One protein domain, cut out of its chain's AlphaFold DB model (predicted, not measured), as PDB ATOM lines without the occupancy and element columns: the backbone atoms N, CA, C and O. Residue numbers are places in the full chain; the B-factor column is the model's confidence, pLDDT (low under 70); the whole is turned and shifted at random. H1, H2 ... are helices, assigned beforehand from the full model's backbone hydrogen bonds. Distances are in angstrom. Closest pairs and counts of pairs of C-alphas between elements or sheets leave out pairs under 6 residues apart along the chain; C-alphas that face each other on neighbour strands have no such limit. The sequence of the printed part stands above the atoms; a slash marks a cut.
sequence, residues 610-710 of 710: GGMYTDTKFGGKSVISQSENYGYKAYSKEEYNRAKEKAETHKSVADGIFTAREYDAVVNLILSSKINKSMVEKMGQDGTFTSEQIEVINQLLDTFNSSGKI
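AT A GLANCE: This is residues 610 to 710 of the 710 residues of an uncharacterized protein of Candidatus Arthromitus sp. SFB-rat-Yit (UniProt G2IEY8). What is the shape? H3 sits in the middle, H1 makes a corner with its beginning, and the hairpin of H4 and H5 packs on it through H5. Residues 610 to 636 form a long loop. What is printed? 101 residues, all helix by class, with five named helices, H1 to H5 in order; it is compact, radius of gyration of the C-alphas 13.6 A, spans 38 by 27 by 26 A.

IN THESE COORDINATES: Where do helices begin? H1 is residues 637 to 647, 15.2 A, from C-alpha 637 at (51.715, 62.847, 112.945). H2 is 651 to 654, H3 660 to 671, 16.4 A. Where do they end? H4 is 677 to 685; H5, 691 to 707, 24.2 A, ends at C-alpha 707 at (60.410, 83.858, 91.645).

HOW THE PARTS SIT: What touches H3? H1 touches its residues 660 to 664, about perpendicular at 78 degrees; closest C-alphas Ala 647 and Ala 660, 5.0 A. Residues 697 to 704 of H5 touch its residues 666 to 671, the same way at a steep tilt of 41 degrees; closest C-alphas Ile 670 and Leu 701, 6.6 A. What of H2 and H4? H2 is close to H3 but not clearly touching, C-alphas of Val 653 and Ala 660 being closest at 6.0 A. H4 and H5 touch as a hairpin, opposite ways at a shallow tilt of 4 degrees; closest C-alphas Val 680 and Ile 694, 6.5 A. Are the backbones helical? Each O i to N i+4 pair is within hydrogen-bond range in H1, H3, H4 and H5; H2 is too short for one.

THE WHOLE: How large is it? The farthest C-alphas, Gly 611 and Ser 706, are 39.0 A apart. Is it unbroken and sure? The printed part has no cut and the links between helices are tight; pLDDT is under 70 at residues 610 to 640 and 643.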
ATOM      1  N   GLY A 610      52.680  53.201 109.600       32.94
ATOM      2  CA  GLY A 610      51.767  53.421 110.733       32.94
ATOM      3  C   GLY A 610      50.444  54.128 110.396       32.94
ATOM      4  O   GLY A 610      50.298  54.742 109.342       32.94
ATOM      5  N   GLY A 611      49.483  54.034 111.324       34.84
ATOM      6  CA  GLY A 611      48.097  54.476 111.136       34.84
ATOM      7  C   GLY A 611      47.935  55.942 110.716       34.84
ATOM      8  O   GLY A 611      48.599  56.837 111.240       34.84
ATOM      9  N   MET A 612      47.019  56.181 109.773       32.97
ATOM     10  CA  MET A 612      46.694  57.519 109.279       32.97
ATOM     11  C   MET A 612      45.717  58.247 110.206       32.97
ATOM     12  O   MET A 612      44.691  57.692 110.585       32.97
ATOM     13  N   TYR A 613      45.963  59.534 110.460       36.00
ATOM     14  CA  TYR A 613      44.960  60.436 111.035       36.00
ATOM     15  C   TYR A 613      44.096  61.062 109.927       36.00
ATOM     16  O   TYR A 613      44.341  62.190 109.471       36.00
ATOM     17  N   THR A 614      43.083  60.316 109.483       36.81
ATOM     18  CA  THR A 614      41.999  60.837 108.644       36.81
ATOM     19  C   THR A 614      41.121  61.774 109.466       36.81
ATOM     20  O   THR A 614      40.425  61.342 110.377       36.81
ATOM     21  N   ASP A 615      41.160  63.059 109.128       33.47
ATOM     22  CA  ASP A 615      40.164  64.029 109.573       33.47
ATOM     23  C   ASP A 615      39.143  64.137 108.439       33.47
ATOM     24  O   ASP A 615      39.487  64.567 107.334       33.47
ATOM     25  N   THR A 616      37.932  63.636 108.670       36.41
ATOM     26  CA  THR A 616      36.882  63.481 107.652       36.41
ATOM     27  C   THR A 616      36.174  64.791 107.300       36.41
ATOM     28  O   THR A 616      35.353  64.801 106.383       36.41
ATOM     29  N   LYS A 617      36.462  65.903 107.992       34.09
ATOM     30  CA  LYS A 617      35.624  67.112 107.948       34.09
ATOM     31  C   LYS A 617      36.284  68.285 107.226       34.09
ATOM     32  O   LYS A 617      36.696  69.272 107.828       34.09
ATOM     33  N   PHE A 618      36.252  68.218 105.891       34.38
ATOM     34  CA  PHE A 618      36.138  69.435 105.073       34.38
ATOM     35  C   PHE A 618      34.863  70.204 105.476       34.38
ATOM     36  O   PHE A 618      33.911  69.607 105.983       34.38
ATOM     37  N   GLY A 619      34.827  71.523 105.254       35.53
ATOM     38  CA  GLY A 619      33.791  72.430 105.777       35.53
ATOM     39  C   GLY A 619      32.356  72.158 105.294       35.53
ATOM     40  O   GLY A 619      31.851  72.846 104.412       35.53
ATOM     41  N   GLY A 620      31.683  71.166 105.884       32.28
ATOM     42  CA  GLY A 620      30.294  70.797 105.586       32.28
ATOM     43  C   GLY A 620      30.076  70.070 104.252       32.28
ATOM     44  O   GLY A 620      28.932  69.955 103.815       32.28
ATOM     45  N   LYS A 621      31.137  69.594 103.588       31.19
ATOM     46  CA  LYS A 621      31.069  68.848 102.319       31.19
ATOM     47  C   LYS A 621      32.094  67.716 102.302       31.19
ATOM     48  O   LYS A 621      33.185  67.876 102.842       31.19
ATOM     49  N   SER A 622      31.760  66.599 101.659       32.84
ATOM     50  CA  SER A 622      32.686  65.474 101.490       32.84
ATOM     51  C   SER A 622      33.955  65.905 100.756       32.84
ATOM     52  O   SER A 622      33.888  66.627  99.758       32.84
ATOM     53  N   VAL A 623      35.108  65.429 101.235       37.56
ATOM     54  CA  VAL A 623      36.393  65.582 100.538       37.56
ATOM     55  C   VAL A 623      36.287  64.969  99.138       37.56
ATOM     56  O   VAL A 623      35.575  63.985  98.937       37.56
ATOM     57  N   ILE A 624      37.000  65.573  98.181       39.00
ATOM     58  CA  ILE A 624      37.080  65.142  96.780       39.00
ATOM     59  C   ILE A 624      37.239  63.616  96.699       39.00
ATOM     60  O   ILE A 624      38.108  63.042  97.360       39.00
ATOM     61  N   SER A 625      36.416  62.968  95.871       33.62
ATOM     62  CA  SER A 625      36.542  61.538  95.582       33.62
ATOM     63  C   SER A 625      37.951  61.198  95.078       33.62
ATOM     64  O   SER A 625      38.662  62.053  94.543       33.62
ATOM     65  N   GLN A 626      38.363  59.936  95.237       33.56
ATOM     66  CA  GLN A 626      39.672  59.448  94.787       33.56
ATOM     67  C   GLN A 626      39.781  59.433  93.252       33.56
ATOM     68  O   GLN A 626      39.776  58.386  92.613       33.56
ATOM     69  N   SER A 627      39.917  60.609  92.642       32.50
ATOM     70  CA  SER A 627      40.446  60.725  91.289       32.50
ATOM     71  C   SER A 627      41.942  60.409  91.332       32.50
ATOM     72  O   SER A 627      42.717  61.036  92.056       32.50
ATOM     73  N   GLU A 628      42.351  59.417  90.547       38.16
ATOM     74  CA  GLU A 628      43.626  58.692  90.683       38.16
ATOM     75  C   GLU A 628      44.889  59.546  90.408       38.16
ATOM     76  O   GLU A 628      46.014  59.063  90.514       38.16
ATOM     77  N   ASN A 629      44.725  60.835  90.081       35.16
ATOM     78  CA  ASN A 629      45.799  61.783  89.759       35.16
ATOM     79  C   ASN A 629      46.146  62.790  90.876       35.16
ATOM     80  O   ASN A 629      47.282  63.288  90.917       35.16
ATOM     81  N   TYR A 630      45.219  63.093  91.791       41.78
ATOM     82  CA  TYR A 630      45.404  64.097  92.854       41.78
ATOM     83  C   TYR A 630      45.549  63.432  94.226       41.78
ATOM     84  O   TYR A 630      44.795  63.695  95.157       41.78
ATOM     85  N   GLY A 631      46.539  62.541  94.338       33.78
ATOM     86  CA  GLY A 631      46.841  61.833  95.579       33.78
ATOM     87  C   GLY A 631      47.217  62.782  96.720       33.78
ATOM     88  O   GLY A 631      48.353  63.256  96.791       33.78
ATOM     89  N   TYR A 632      46.275  63.008  97.637       40.66
ATOM     90  CA  TYR A 632      46.556  63.553  98.960       40.66
ATOM     91  C   TYR A 632      47.548  62.634  99.677       40.66
ATOM     92  O   TYR A 632      47.320  61.429  99.790       40.66
ATOM     93  N   LYS A 633      48.651  63.193 100.184       43.81
ATOM     94  CA  LYS A 633      49.558  62.426 101.038       43.81
ATOM     95  C   LYS A 633      48.883  62.117 102.368       43.81
ATOM     96  O   LYS A 633      48.375  63.013 103.041       43.81
ATOM     97  N   ALA A 634      48.972  60.856 102.776       45.78
ATOM     98  CA  ALA A 634      48.895  60.500 104.179       45.78
ATOM     99  C   ALA A 634      50.033  61.219 104.919       45.78
ATOM    100  O   ALA A 634      51.199  61.022 104.585       45.78
ATOM    101  N   TYR A 635      49.698  62.058 105.895       44.50
ATOM    102  CA  TYR A 635      50.687  62.658 106.783       44.50
ATOM    103  C   TYR A 635      50.872  61.750 107.999       44.50
ATOM    104  O   TYR A 635      49.898  61.462 108.702       44.50
ATOM    105  N   SER A 636      52.114  61.362 108.301       57.50
ATOM    106  CA  SER A 636      52.460  60.952 109.670       57.50
ATOM    107  C   SER A 636      52.159  62.094 110.649       57.50
ATOM    108  O   SER A 636      52.060  63.261 110.249       57.50
ATOM    109  N   LYS A 637      52.023  61.804 111.949       61.75
ATOM    110  CA  LYS A 637      51.715  62.847 112.945       61.75
ATOM    111  C   LYS A 637      52.795  63.936 112.964       61.75
ATOM    112  O   LYS A 637      52.494  65.120 113.106       61.75
ATOM    113  N   GLU A 638      54.035  63.535 112.728       66.81
ATOM    114  CA  GLU A 638      55.240  64.353 112.685       66.81
ATOM    115  C   GLU A 638      55.310  65.197 111.406       66.81
ATOM    116  O   GLU A 638      55.805  66.322 111.436       66.81
ATOM    117  N   GLU A 639      54.840  64.693 110.264       64.19
ATOM    118  CA  GLU A 639      54.687  65.500 109.044       64.19
ATOM    119  C   GLU A 639      53.502  66.461 109.144       64.19
ATOM    120  O   GLU A 639      53.661  67.619 108.776       64.19
ATOM    121  N   TYR A 640      52.361  66.040 109.701       65.75
ATOM    122  CA  TYR A 640      51.217  66.928 109.941       65.75
ATOM    123  C   TYR A 640      51.606  68.093 110.857       65.75
ATOM    124  O   TYR A 640      51.314  69.240 110.538       65.75
ATOM    125  N   ASN A 641      52.320  67.824 111.957       72.88
ATOM    126  CA  ASN A 641      52.798  68.872 112.860       72.88
ATOM    127  C   ASN A 641      53.771  69.842 112.157       72.88
ATOM    128  O   ASN A 641      53.671  71.044 112.372       72.88
ATOM    129  N   ARG A 642      54.664  69.356 111.278       74.88
ATOM    130  CA  ARG A 642      55.611  70.203 110.517       74.88
ATOM    131  C   ARG A 642      54.964  70.970 109.359       74.88
ATOM    132  O   ARG A 642      55.389  72.083 109.062       74.88
ATOM    133  N   ALA A 643      53.958  70.400 108.698       66.62
ATOM    134  CA  ALA A 643      53.139  71.107 107.711       66.62
ATOM    135  C   ALA A 643      52.325  72.212 108.400       66.62
ATOM    136  O   ALA A 643      52.292  73.344 107.926       66.62
ATOM    137  N   LYS A 644      51.762  71.905 109.576       75.81
ATOM    138  CA  LYS A 644      51.062  72.857 110.438       75.81
ATOM    139  C   LYS A 644      51.961  74.025 110.858       75.81
ATOM    140  O   LYS A 644      51.629  75.161 110.548       75.81
ATOM    141  N   GLU A 645      53.117  73.742 111.459       80.06
ATOM    142  CA  GLU A 645      54.100  74.747 111.902       80.06
ATOM    143  C   GLU A 645      54.534  75.702 110.773       80.06
ATOM    144  O   GLU A 645      54.669  76.902 110.993       80.06
ATOM    145  N   LYS A 646      54.698  75.195 109.542       77.31
ATOM    146  CA  LYS A 646      54.974  76.036 108.368       77.31
ATOM    147  C   LYS A 646      53.763  76.873 107.955       77.31
ATOM    148  O   LYS A 646      53.874  78.088 107.805       77.31
ATOM    149  N   ALA A 647      52.620  76.225 107.742       76.69
ATOM    150  CA  ALA A 647      51.436  76.853 107.168       76.69
ATOM    151  C   ALA A 647      50.793  77.891 108.102       76.69
ATOM    152  O   ALA A 647      50.315  78.910 107.614       76.69
ATOM    153  N   GLU A 648      50.840  77.697 109.427       74.69
ATOM    154  CA  GLU A 648      50.332  78.666 110.417       74.69
ATOM    155  C   GLU A 648      51.037  80.033 110.362       74.69
ATOM    156  O   GLU A 648      50.489  81.018 110.852       74.69
ATOM    157  N   THR A 649      52.211  80.137 109.723       78.62
ATOM    158  CA  THR A 649      52.881  81.430 109.500       78.62
ATOM    159  C   THR A 649      52.332  82.223 108.307       78.62
ATOM    160  O   THR A 649      52.607  83.419 108.197       78.62
ATOM    161  N   HIS A 650      51.549  81.604 107.412       85.31
ATOM    162  CA  HIS A 650      51.002  82.289 106.241       85.31
ATOM    163  C   HIS A 650      49.682  83.001 106.559       85.31
ATOM    164  O   HIS A 650      48.781  82.431 107.179       85.31
ATOM    165  N   LYS A 651      49.528  84.241 106.071       88.06
ATOM    166  CA  LYS A 651      48.384  85.109 106.400       88.06
ATOM    167  C   LYS A 651      47.033  84.437 106.124       88.06
ATOM    168  O   LYS A 651      46.158  84.483 106.975       88.06
ATOM    169  N   SER A 652      46.891  83.731 104.999       89.50
ATOM    170  CA  SER A 652      45.642  83.041 104.633       89.50
ATOM    171  C   SER A 652      45.225  81.919 105.594       89.50
ATOM    172  O   SER A 652      44.072  81.506 105.570       89.50
ATOM    173  N   VAL A 653      46.150  81.390 106.401       88.38
ATOM    174  CA  VAL A 653      45.849  80.373 107.422       88.38
ATOM    175  C   VAL A 653      45.463  81.043 108.739       88.38
ATOM    176  O   VAL A 653      44.501  80.624 109.375       88.38
ATOM    177  N   ALA A 654      46.130  82.144 109.101       85.25
ATOM    178  CA  ALA A 654      45.737  82.984 110.234       85.25
ATOM    179  C   ALA A 654      44.370  83.675 110.028       85.25
ATOM    180  O   ALA A 654      43.603  83.807 110.979       85.25
ATOM    181  N   ASP A 655      44.044  84.063 108.791       87.06
ATOM    182  CA  ASP A 655      42.741  84.616 108.390       87.06
ATOM    183  C   ASP A 655      41.624  83.547 108.324       87.06
ATOM    184  O   ASP A 655      40.454  83.893 108.175       87.06
ATOM    185  N   GLY A 656      41.961  82.252 108.378       87.69
ATOM    186  CA  GLY A 656      41.003  81.145 108.245       87.69
ATOM    187  C   GLY A 656      40.545  80.816 106.815       87.69
ATOM    188  O   GLY A 656      39.712  79.929 106.647       87.69
ATOM    189  N   ILE A 657      41.099  81.471 105.785       89.81
ATOM    190  CA  ILE A 657      40.804  81.211 104.358       89.81
ATOM    191  C   ILE A 657      41.212  79.777 103.966       89.81
ATOM    192  O   ILE A 657      40.546  79.125 103.163       89.81
ATOM    193  N   PHE A 658      42.291  79.267 104.562       91.19
ATOM    194  CA  PHE A 658      42.706  77.867 104.475       91.19
ATOM    195  C   PHE A 658      42.987  77.297 105.862       91.19
ATOM    196  O   PHE A 658      43.648  77.934 106.680       91.19
ATOM    197  N   THR A 659      42.626  76.038 106.100       86.94
ATOM    198  CA  THR A 659      43.309  75.262 107.139       86.94
ATOM    199  C   THR A 659      44.770  75.040 106.743       86.94
ATOM    200  O   THR A 659      45.124  74.962 105.564       86.94
ATOM    201  N   ALA A 660      45.636  74.840 107.737       80.56
ATOM    202  CA  ALA A 660      47.046  74.532 107.510       80.56
ATOM    203  C   ALA A 660      47.282  73.325 106.568       80.56
ATOM    204  O   ALA A 660      48.269  73.293 105.833       80.56
ATOM    205  N   ARG A 661      46.364  72.343 106.559       77.44
ATOM    206  CA  ARG A 661      46.430  71.149 105.697       77.44
ATOM    207  C   ARG A 661      46.072  71.465 104.241       77.44
ATOM    208  O   ARG A 661      46.722  70.941 103.341       77.44
ATOM    209  N   GLU A 662      45.063  72.303 104.005       84.31
ATOM    210  CA  GLU A 662      44.699  72.747 102.653       84.31
ATOM    211  C   GLU A 662      45.788  73.638 102.055       84.31
ATOM    212  O   GLU A 662      46.153  73.446 100.898       84.31
ATOM    213  N   TYR A 663      46.357  74.550 102.851       91.81
ATOM    214  CA  TYR A 663      47.447  75.417 102.406       91.81
ATOM    215  C   TYR A 663      48.680  74.612 101.967       91.81
ATOM    216  O   TYR A 663      49.157  74.793 100.848       91.81
ATOM    217  N   ASP A 664      49.164  73.668 102.785       86.88
ATOM    218  CA  ASP A 664      50.307  72.823 102.404       86.88
ATOM    219  C   ASP A 664      49.978  71.942 101.180       86.88
ATOM    220  O   ASP A 664      50.812  71.786 100.287       86.88
ATOM    221  N   ALA A 665      48.744  71.437 101.051       87.06
ATOM    222  CA  ALA A 665      48.313  70.702  99.857       87.06
ATOM    223  C   ALA A 665      48.315  71.578  98.586       87.06
ATOM    224  O   ALA A 665      48.832  71.147  97.553       87.06
ATOM    225  N   VAL A 666      47.801  72.810  98.659       90.44
ATOM    226  CA  VAL A 666      47.840  73.807  97.572       90.44
ATOM    227  C   VAL A 666      49.282  74.133  97.183       90.44
ATOM    228  O   VAL A 666      49.625  74.059  96.004       90.44
ATOM    229  N   VAL A 667      50.149  74.422  98.156       92.19
ATOM    230  CA  VAL A 667      51.570  74.714  97.916       92.19
ATOM    231  C   VAL A 667      52.264  73.529  97.241       92.19
ATOM    232  O   VAL A 667      52.931  73.715  96.226       92.19
ATOM    233  N   ASN A 668      52.046  72.294  97.704       88.50
ATOM    234  CA  ASN A 668      52.590  71.099  97.048       88.50
ATOM    235  C   ASN A 668      52.054  70.903  95.614       88.50
ATOM    236  O   ASN A 668      52.806  70.455  94.744       88.50
ATOM    237  N   LEU A 669      50.790  71.240  95.326       91.44
ATOM    238  CA  LEU A 669      50.233  71.186  93.965       91.44
ATOM    239  C   LEU A 669      50.857  72.240  93.036       91.44
ATOM    240  O   LEU A 669      51.094  71.937  91.866       91.44
ATOM    241  N   ILE A 670      51.168  73.438  93.542       92.50
ATOM    242  CA  ILE A 670      51.868  74.484  92.776       92.50
ATOM    243  C   ILE A 670      53.330  74.084  92.533       92.50
ATOM    244  O   ILE A 670      53.771  74.061  91.388       92.50
ATOM    245  N   LEU A 671      54.062  73.681  93.579       89.38
ATOM    246  CA  LEU A 671      55.471  73.266  93.486       89.38
ATOM    247  C   LEU A 671      55.687  72.028  92.595       89.38
ATOM    248  O   LEU A 671      56.769  71.852  92.042       89.38
ATOM    249  N   SER A 672      54.672  71.170  92.448       87.38
ATOM    250  CA  SER A 672      54.691  70.019  91.528       87.38
ATOM    251  C   SER A 672      54.107  70.317  90.139       87.38
ATOM    252  O   SER A 672      53.948  69.394  89.339       87.38
ATOM    253  N   SER A 673      53.780  71.581  89.842       89.25
ATOM    254  CA  SER A 673      53.146  72.038  88.594       89.25
ATOM    255  C   SER A 673      51.838  71.307  88.244       89.25
ATOM    256  O   SER A 673      51.432  71.260  87.081       89.25
ATOM    257  N   LYS A 674      51.158  70.735  89.248       86.75
ATOM    258  CA  LYS A 674      49.887  70.004  89.114       86.75
ATOM    259  C   LYS A 674      48.654  70.907  89.107       86.75
ATOM    260  O   LYS A 674      47.562  70.420  88.831       86.75
ATOM    261  N   ILE A 675      48.810  72.194  89.408       89.62
ATOM    262  CA  ILE A 675      47.751  73.200  89.316       89.62
ATOM    263  C   ILE A 675      48.268  74.433  88.566       89.62
ATOM    264  O   ILE A 675      49.434  74.805  88.674       89.62
ATOM    265  N   ASN A 676      47.398  75.054  87.774       93.38
ATOM    266  CA  ASN A 676      47.669  76.275  87.014       93.38
ATOM    267  C   ASN A 676      46.406  77.152  86.993       93.38
ATOM    268  O   ASN A 676      45.325  76.668  87.328       93.38
ATOM    269  N   LYS A 677      46.516  78.419  86.571       93.69
ATOM    270  CA  LYS A 677      45.403  79.386  86.636       93.69
ATOM    271  C   LYS A 677      44.100  78.895  85.991       93.69
ATOM    272  O   LYS A 677      43.052  79.012  86.611       93.69
ATOM    273  N   SER A 678      44.165  78.246  84.825       91.38
ATOM    274  CA  SER A 678      42.972  77.702  84.156       91.38
ATOM    275  C   SER A 678      42.305  76.572  84.959       91.38
ATOM    276  O   SER A 678      41.079  76.468  84.992       91.38
ATOM    277  N   MET A 679      43.088  75.758  85.674       90.19
ATOM    278  CA  MET A 679      42.546  74.758  86.601       90.19
ATOM    279  C   MET A 679      41.918  75.404  87.842       90.19
ATOM    280  O   MET A 679      40.864  74.947  88.270       90.19
ATOM    281  N   VAL A 680      42.507  76.477  88.383       91.44
ATOM    282  CA  VAL A 680      41.940  77.229  89.522       91.44
ATOM    283  C   VAL A 680      40.620  77.899  89.132       91.44
ATOM    284  O   VAL A 680      39.636  77.775  89.855       91.44
ATOM    285  N   GLU A 681      40.563  78.544  87.963       90.19
ATOM    286  CA  GLU A 681      39.335  79.121  87.401       90.19
ATOM    287  C   GLU A 681      38.229  78.070  87.253       90.19
ATOM    288  O   GLU A 681      37.079  78.332  87.614       90.19
ATOM    289  N   LYS A 682      38.565  76.864  86.769       87.44
ATOM    290  CA  LYS A 682      37.600  75.763  86.673       87.44
ATOM    291  C   LYS A 682      37.166  75.263  88.053       87.44
ATOM    292  O   LYS A 682      35.975  75.129  88.289       87.44
ATOM    293  N   MET A 683      38.100  75.050  88.981       85.00
ATOM    294  CA  MET A 683      37.799  74.635  90.359       85.00
ATOM    295  C   MET A 683      36.923  75.660  91.101       85.00
ATOM    296  O   MET A 683      36.137  75.275  91.964       85.00
ATOM    297  N   GLY A 684      36.992  76.944  90.737       86.25
ATOM    298  CA  GLY A 684      36.053  77.966  91.199       86.25
ATOM    299  C   GLY A 684      34.660  77.866  90.579       86.25
ATOM    300  O   GLY A 684      33.667  77.956  91.297       86.25
ATOM    301  N   GLN A 685      34.563  77.619  89.269       87.06
ATOM    302  CA  GLN A 685      33.278  77.365  88.592       87.06
ATOM    303  C   GLN A 685      32.596  76.088  89.113       87.06
ATOM    304  O   GLN A 685      31.383  76.075  89.310       87.06
ATOM    305  N   ASP A 686      33.383  75.051  89.400       81.50
ATOM    306  CA  ASP A 686      32.950  73.788  90.004       81.50
ATOM    307  C   ASP A 686      32.676  73.918  91.526       81.50
ATOM    308  O   ASP A 686      32.313  72.939  92.179       81.50
ATOM    309  N   GLY A 687      32.865  75.102  92.130       86.06
ATOM    310  CA  GLY A 687      32.589  75.368  93.551       86.06
ATOM    311  C   GLY A 687      33.476  74.597  94.542       86.06
ATOM    312  O   GLY A 687      33.057  74.359  95.677       86.06
ATOM    313  N   THR A 688      34.668  74.181  94.103       83.06
ATOM    314  CA  THR A 688      35.656  73.398  94.872       83.06
ATOM    315  C   THR A 688      36.520  74.279  95.781       83.06
ATOM    316  O   THR A 688      36.905  73.837  96.859       83.06
ATOM    317  N   PHE A 689      36.780  75.526  95.379       90.12
ATOM    318  CA  PHE A 689      37.429  76.555  96.201       90.12
ATOM    319  C   PHE A 689      36.514  77.778  96.349       90.12
ATOM    320  O   PHE A 689      35.742  78.091  95.440       90.12
ATOM    321  N   THR A 690      36.612  78.493  97.473       91.88
ATOM    322  CA  THR A 690      35.944  79.797  97.650       91.88
ATOM    323  C   THR A 690      36.640  80.894  96.835       91.88
ATOM    324  O   THR A 690      37.800  80.753  96.448       91.88
ATOM    325  N   SER A 691      35.968  82.027  96.603       92.56
ATOM    326  CA  SER A 691      36.563  83.190  95.921       92.56
ATOM    327  C   SER A 691      37.854  83.684  96.590       92.56
ATOM    328  O   SER A 691      38.809  84.034  95.903       92.56
ATOM    329  N   GLU A 692      37.901  83.658  97.922       93.12
ATOM    330  CA  GLU A 692      39.058  84.065  98.731       93.12
ATOM    331  C   GLU A 692      40.217  83.066  98.585       93.12
ATOM    332  O   GLU A 692      41.365  83.454  98.375       93.12
ATOM    333  N   GLN A 693      39.910  81.764  98.603       94.38
ATOM    334  CA  GLN A 693      40.883  80.703  98.338       94.38
ATOM    335  C   GLN A 693      41.456  80.815  96.919       94.38
ATOM    336  O   GLN A 693      42.666  80.710  96.736       94.38
ATOM    337  N   ILE A 694      40.613  81.086  95.918       95.25
ATOM    338  CA  ILE A 694      41.015  81.308  94.519       95.25
ATOM    339  C   ILE A 694      41.959  82.504  94.393       95.25
ATOM    340  O   ILE A 694      42.942  82.417  93.653       95.25
ATOM    341  N   GLU A 695      41.696  83.607  95.094       96.19
ATOM    342  CA  GLU A 695      42.584  84.771  95.076       96.19
ATOM    343  C   GLU A 695      43.967  84.410  95.636       96.19
ATOM    344  O   GLU A 695      44.976  84.622  94.962       96.19
ATOM    345  N   VAL A 696      44.018  83.763  96.805       96.06
ATOM    346  CA  VAL A 696      45.279  83.323  97.427       96.06
ATOM    347  C   VAL A 696      46.026  82.314  96.544       96.06
ATOM    348  O   VAL A 696      47.230  82.464  96.349       96.06
ATOM    349  N   ILE A 697      45.352  81.326  95.938       95.94
ATOM    350  CA  ILE A 697      46.003  80.368  95.020       95.94
ATOM    351  C   ILE A 697      46.597  81.095  93.805       95.94
ATOM    352  O   ILE A 697      47.701  80.763  93.372       95.94
ATOM    353  N   ASN A 698      45.908  82.102  93.260       96.50
ATOM    354  CA  ASN A 698      46.431  82.900  92.152       96.50
ATOM    355  C   ASN A 698      47.645  83.750  92.562       96.50
ATOM    356  O   ASN A 698      48.615  83.798  91.807       96.50
ATOM    357  N   GLN A 699      47.638  84.348  93.758       96.19
ATOM    358  CA  GLN A 699      48.792  85.075  94.307       96.19
ATOM    359  C   GLN A 699      50.003  84.147  94.524       96.19
ATOM    360  O   GLN A 699      51.128  84.505  94.165       96.19
ATOM    361  N   LEU A 700      49.788  82.928  95.038       95.56
ATOM    362  CA  LEU A 700      50.834  81.906  95.189       95.56
ATOM    363  C   LEU A 700      51.378  81.440  93.828       95.56
ATOM    364  O   LEU A 700      52.590  81.321  93.660       95.56
ATOM    365  N   LEU A 701      50.505  81.231  92.835       96.25
ATOM    366  CA  LEU A 701      50.898  80.894  91.463       96.25
ATOM    367  C   LEU A 701      51.729  82.006  90.813       96.25
ATOM    368  O   LEU A 701      52.742  81.706  90.189       96.25
ATOM    369  N   ASP A 702      51.346  83.276  90.947       96.38
ATOM    370  CA  ASP A 702      52.124  84.390  90.384       96.38
ATOM    371  C   ASP A 702      53.461  84.586  91.111       96.38
ATOM    372  O   ASP A 702      54.480  84.844  90.466       96.38
ATOM    373  N   THR A 703      53.501  84.378  92.429       95.44
ATOM    374  CA  THR A 703      54.746  84.385  93.219       95.44
ATOM    375  C   THR A 703      55.684  83.259  92.776       95.44
ATOM    376  O   THR A 703      56.867  83.502  92.523       95.44
ATOM    377  N   PHE A 704      55.160  82.048  92.570       96.19
ATOM    378  CA  PHE A 704      55.940  80.911  92.082       96.19
ATOM    379  C   PHE A 704      56.425  81.107  90.641       96.19
ATOM    380  O   PHE A 704      57.609  80.928  90.365       96.19
ATOM    381  N   ASN A 705      55.555  81.554  89.730       93.12
ATOM    382  CA  ASN A 705      55.908  81.787  88.325       93.12
ATOM    383  C   ASN A 705      56.919  82.933  88.135       93.12
ATOM    384  O   ASN A 705      57.672  82.920  87.163       93.12
ATOM    385  N   SER A 706      56.951  83.919  89.039       94.88
ATOM    386  CA  SER A 706      57.884  85.056  88.968       94.88
ATOM    387  C   SER A 706      59.211  84.830  89.702       94.88
ATOM    388  O   SER A 706      60.229  85.376  89.279       94.88
ATOM    389  N   SER A 707      59.228  84.034  90.778       93.75
ATOM    390  CA  SER A 707      60.410  83.858  91.645       93.75
ATOM    391  C   SER A 707      60.983  82.435  91.698       93.75
ATOM    392  O   SER A 707      62.087  82.235  92.214       93.75
ATOM    393  N   GLY A 708      60.244  81.439  91.199       90.31
ATOM    394  CA  GLY A 708      60.534  80.011  91.369       90.31
ATOM    395  C   GLY A 708      60.354  79.500  92.805       90.31
ATOM    396  O   GLY A 708      60.869  78.430  93.131       90.31
ATOM    397  N   LYS A 709      59.703  80.276  93.684       88.00
ATOM    398  CA  LYS A 709      59.595  80.024  95.129       88.00
ATOM    399  C   LYS A 709      58.216  80.394  95.677       88.00
ATOM    400  O   LYS A 709      57.470  81.142  95.050       88.00
ATOM    401  N   ILE A 710      57.927  79.853  96.857       84.62
ATOM    402  CA  ILE A 710      56.811  80.163  97.760       84.62
ATOM    403  C   ILE A 710      57.413  80.218  99.168       84.62
ATOM    404  O   ILE A 710      58.287  79.355  99.429       84.62
TER     405      ILE A 710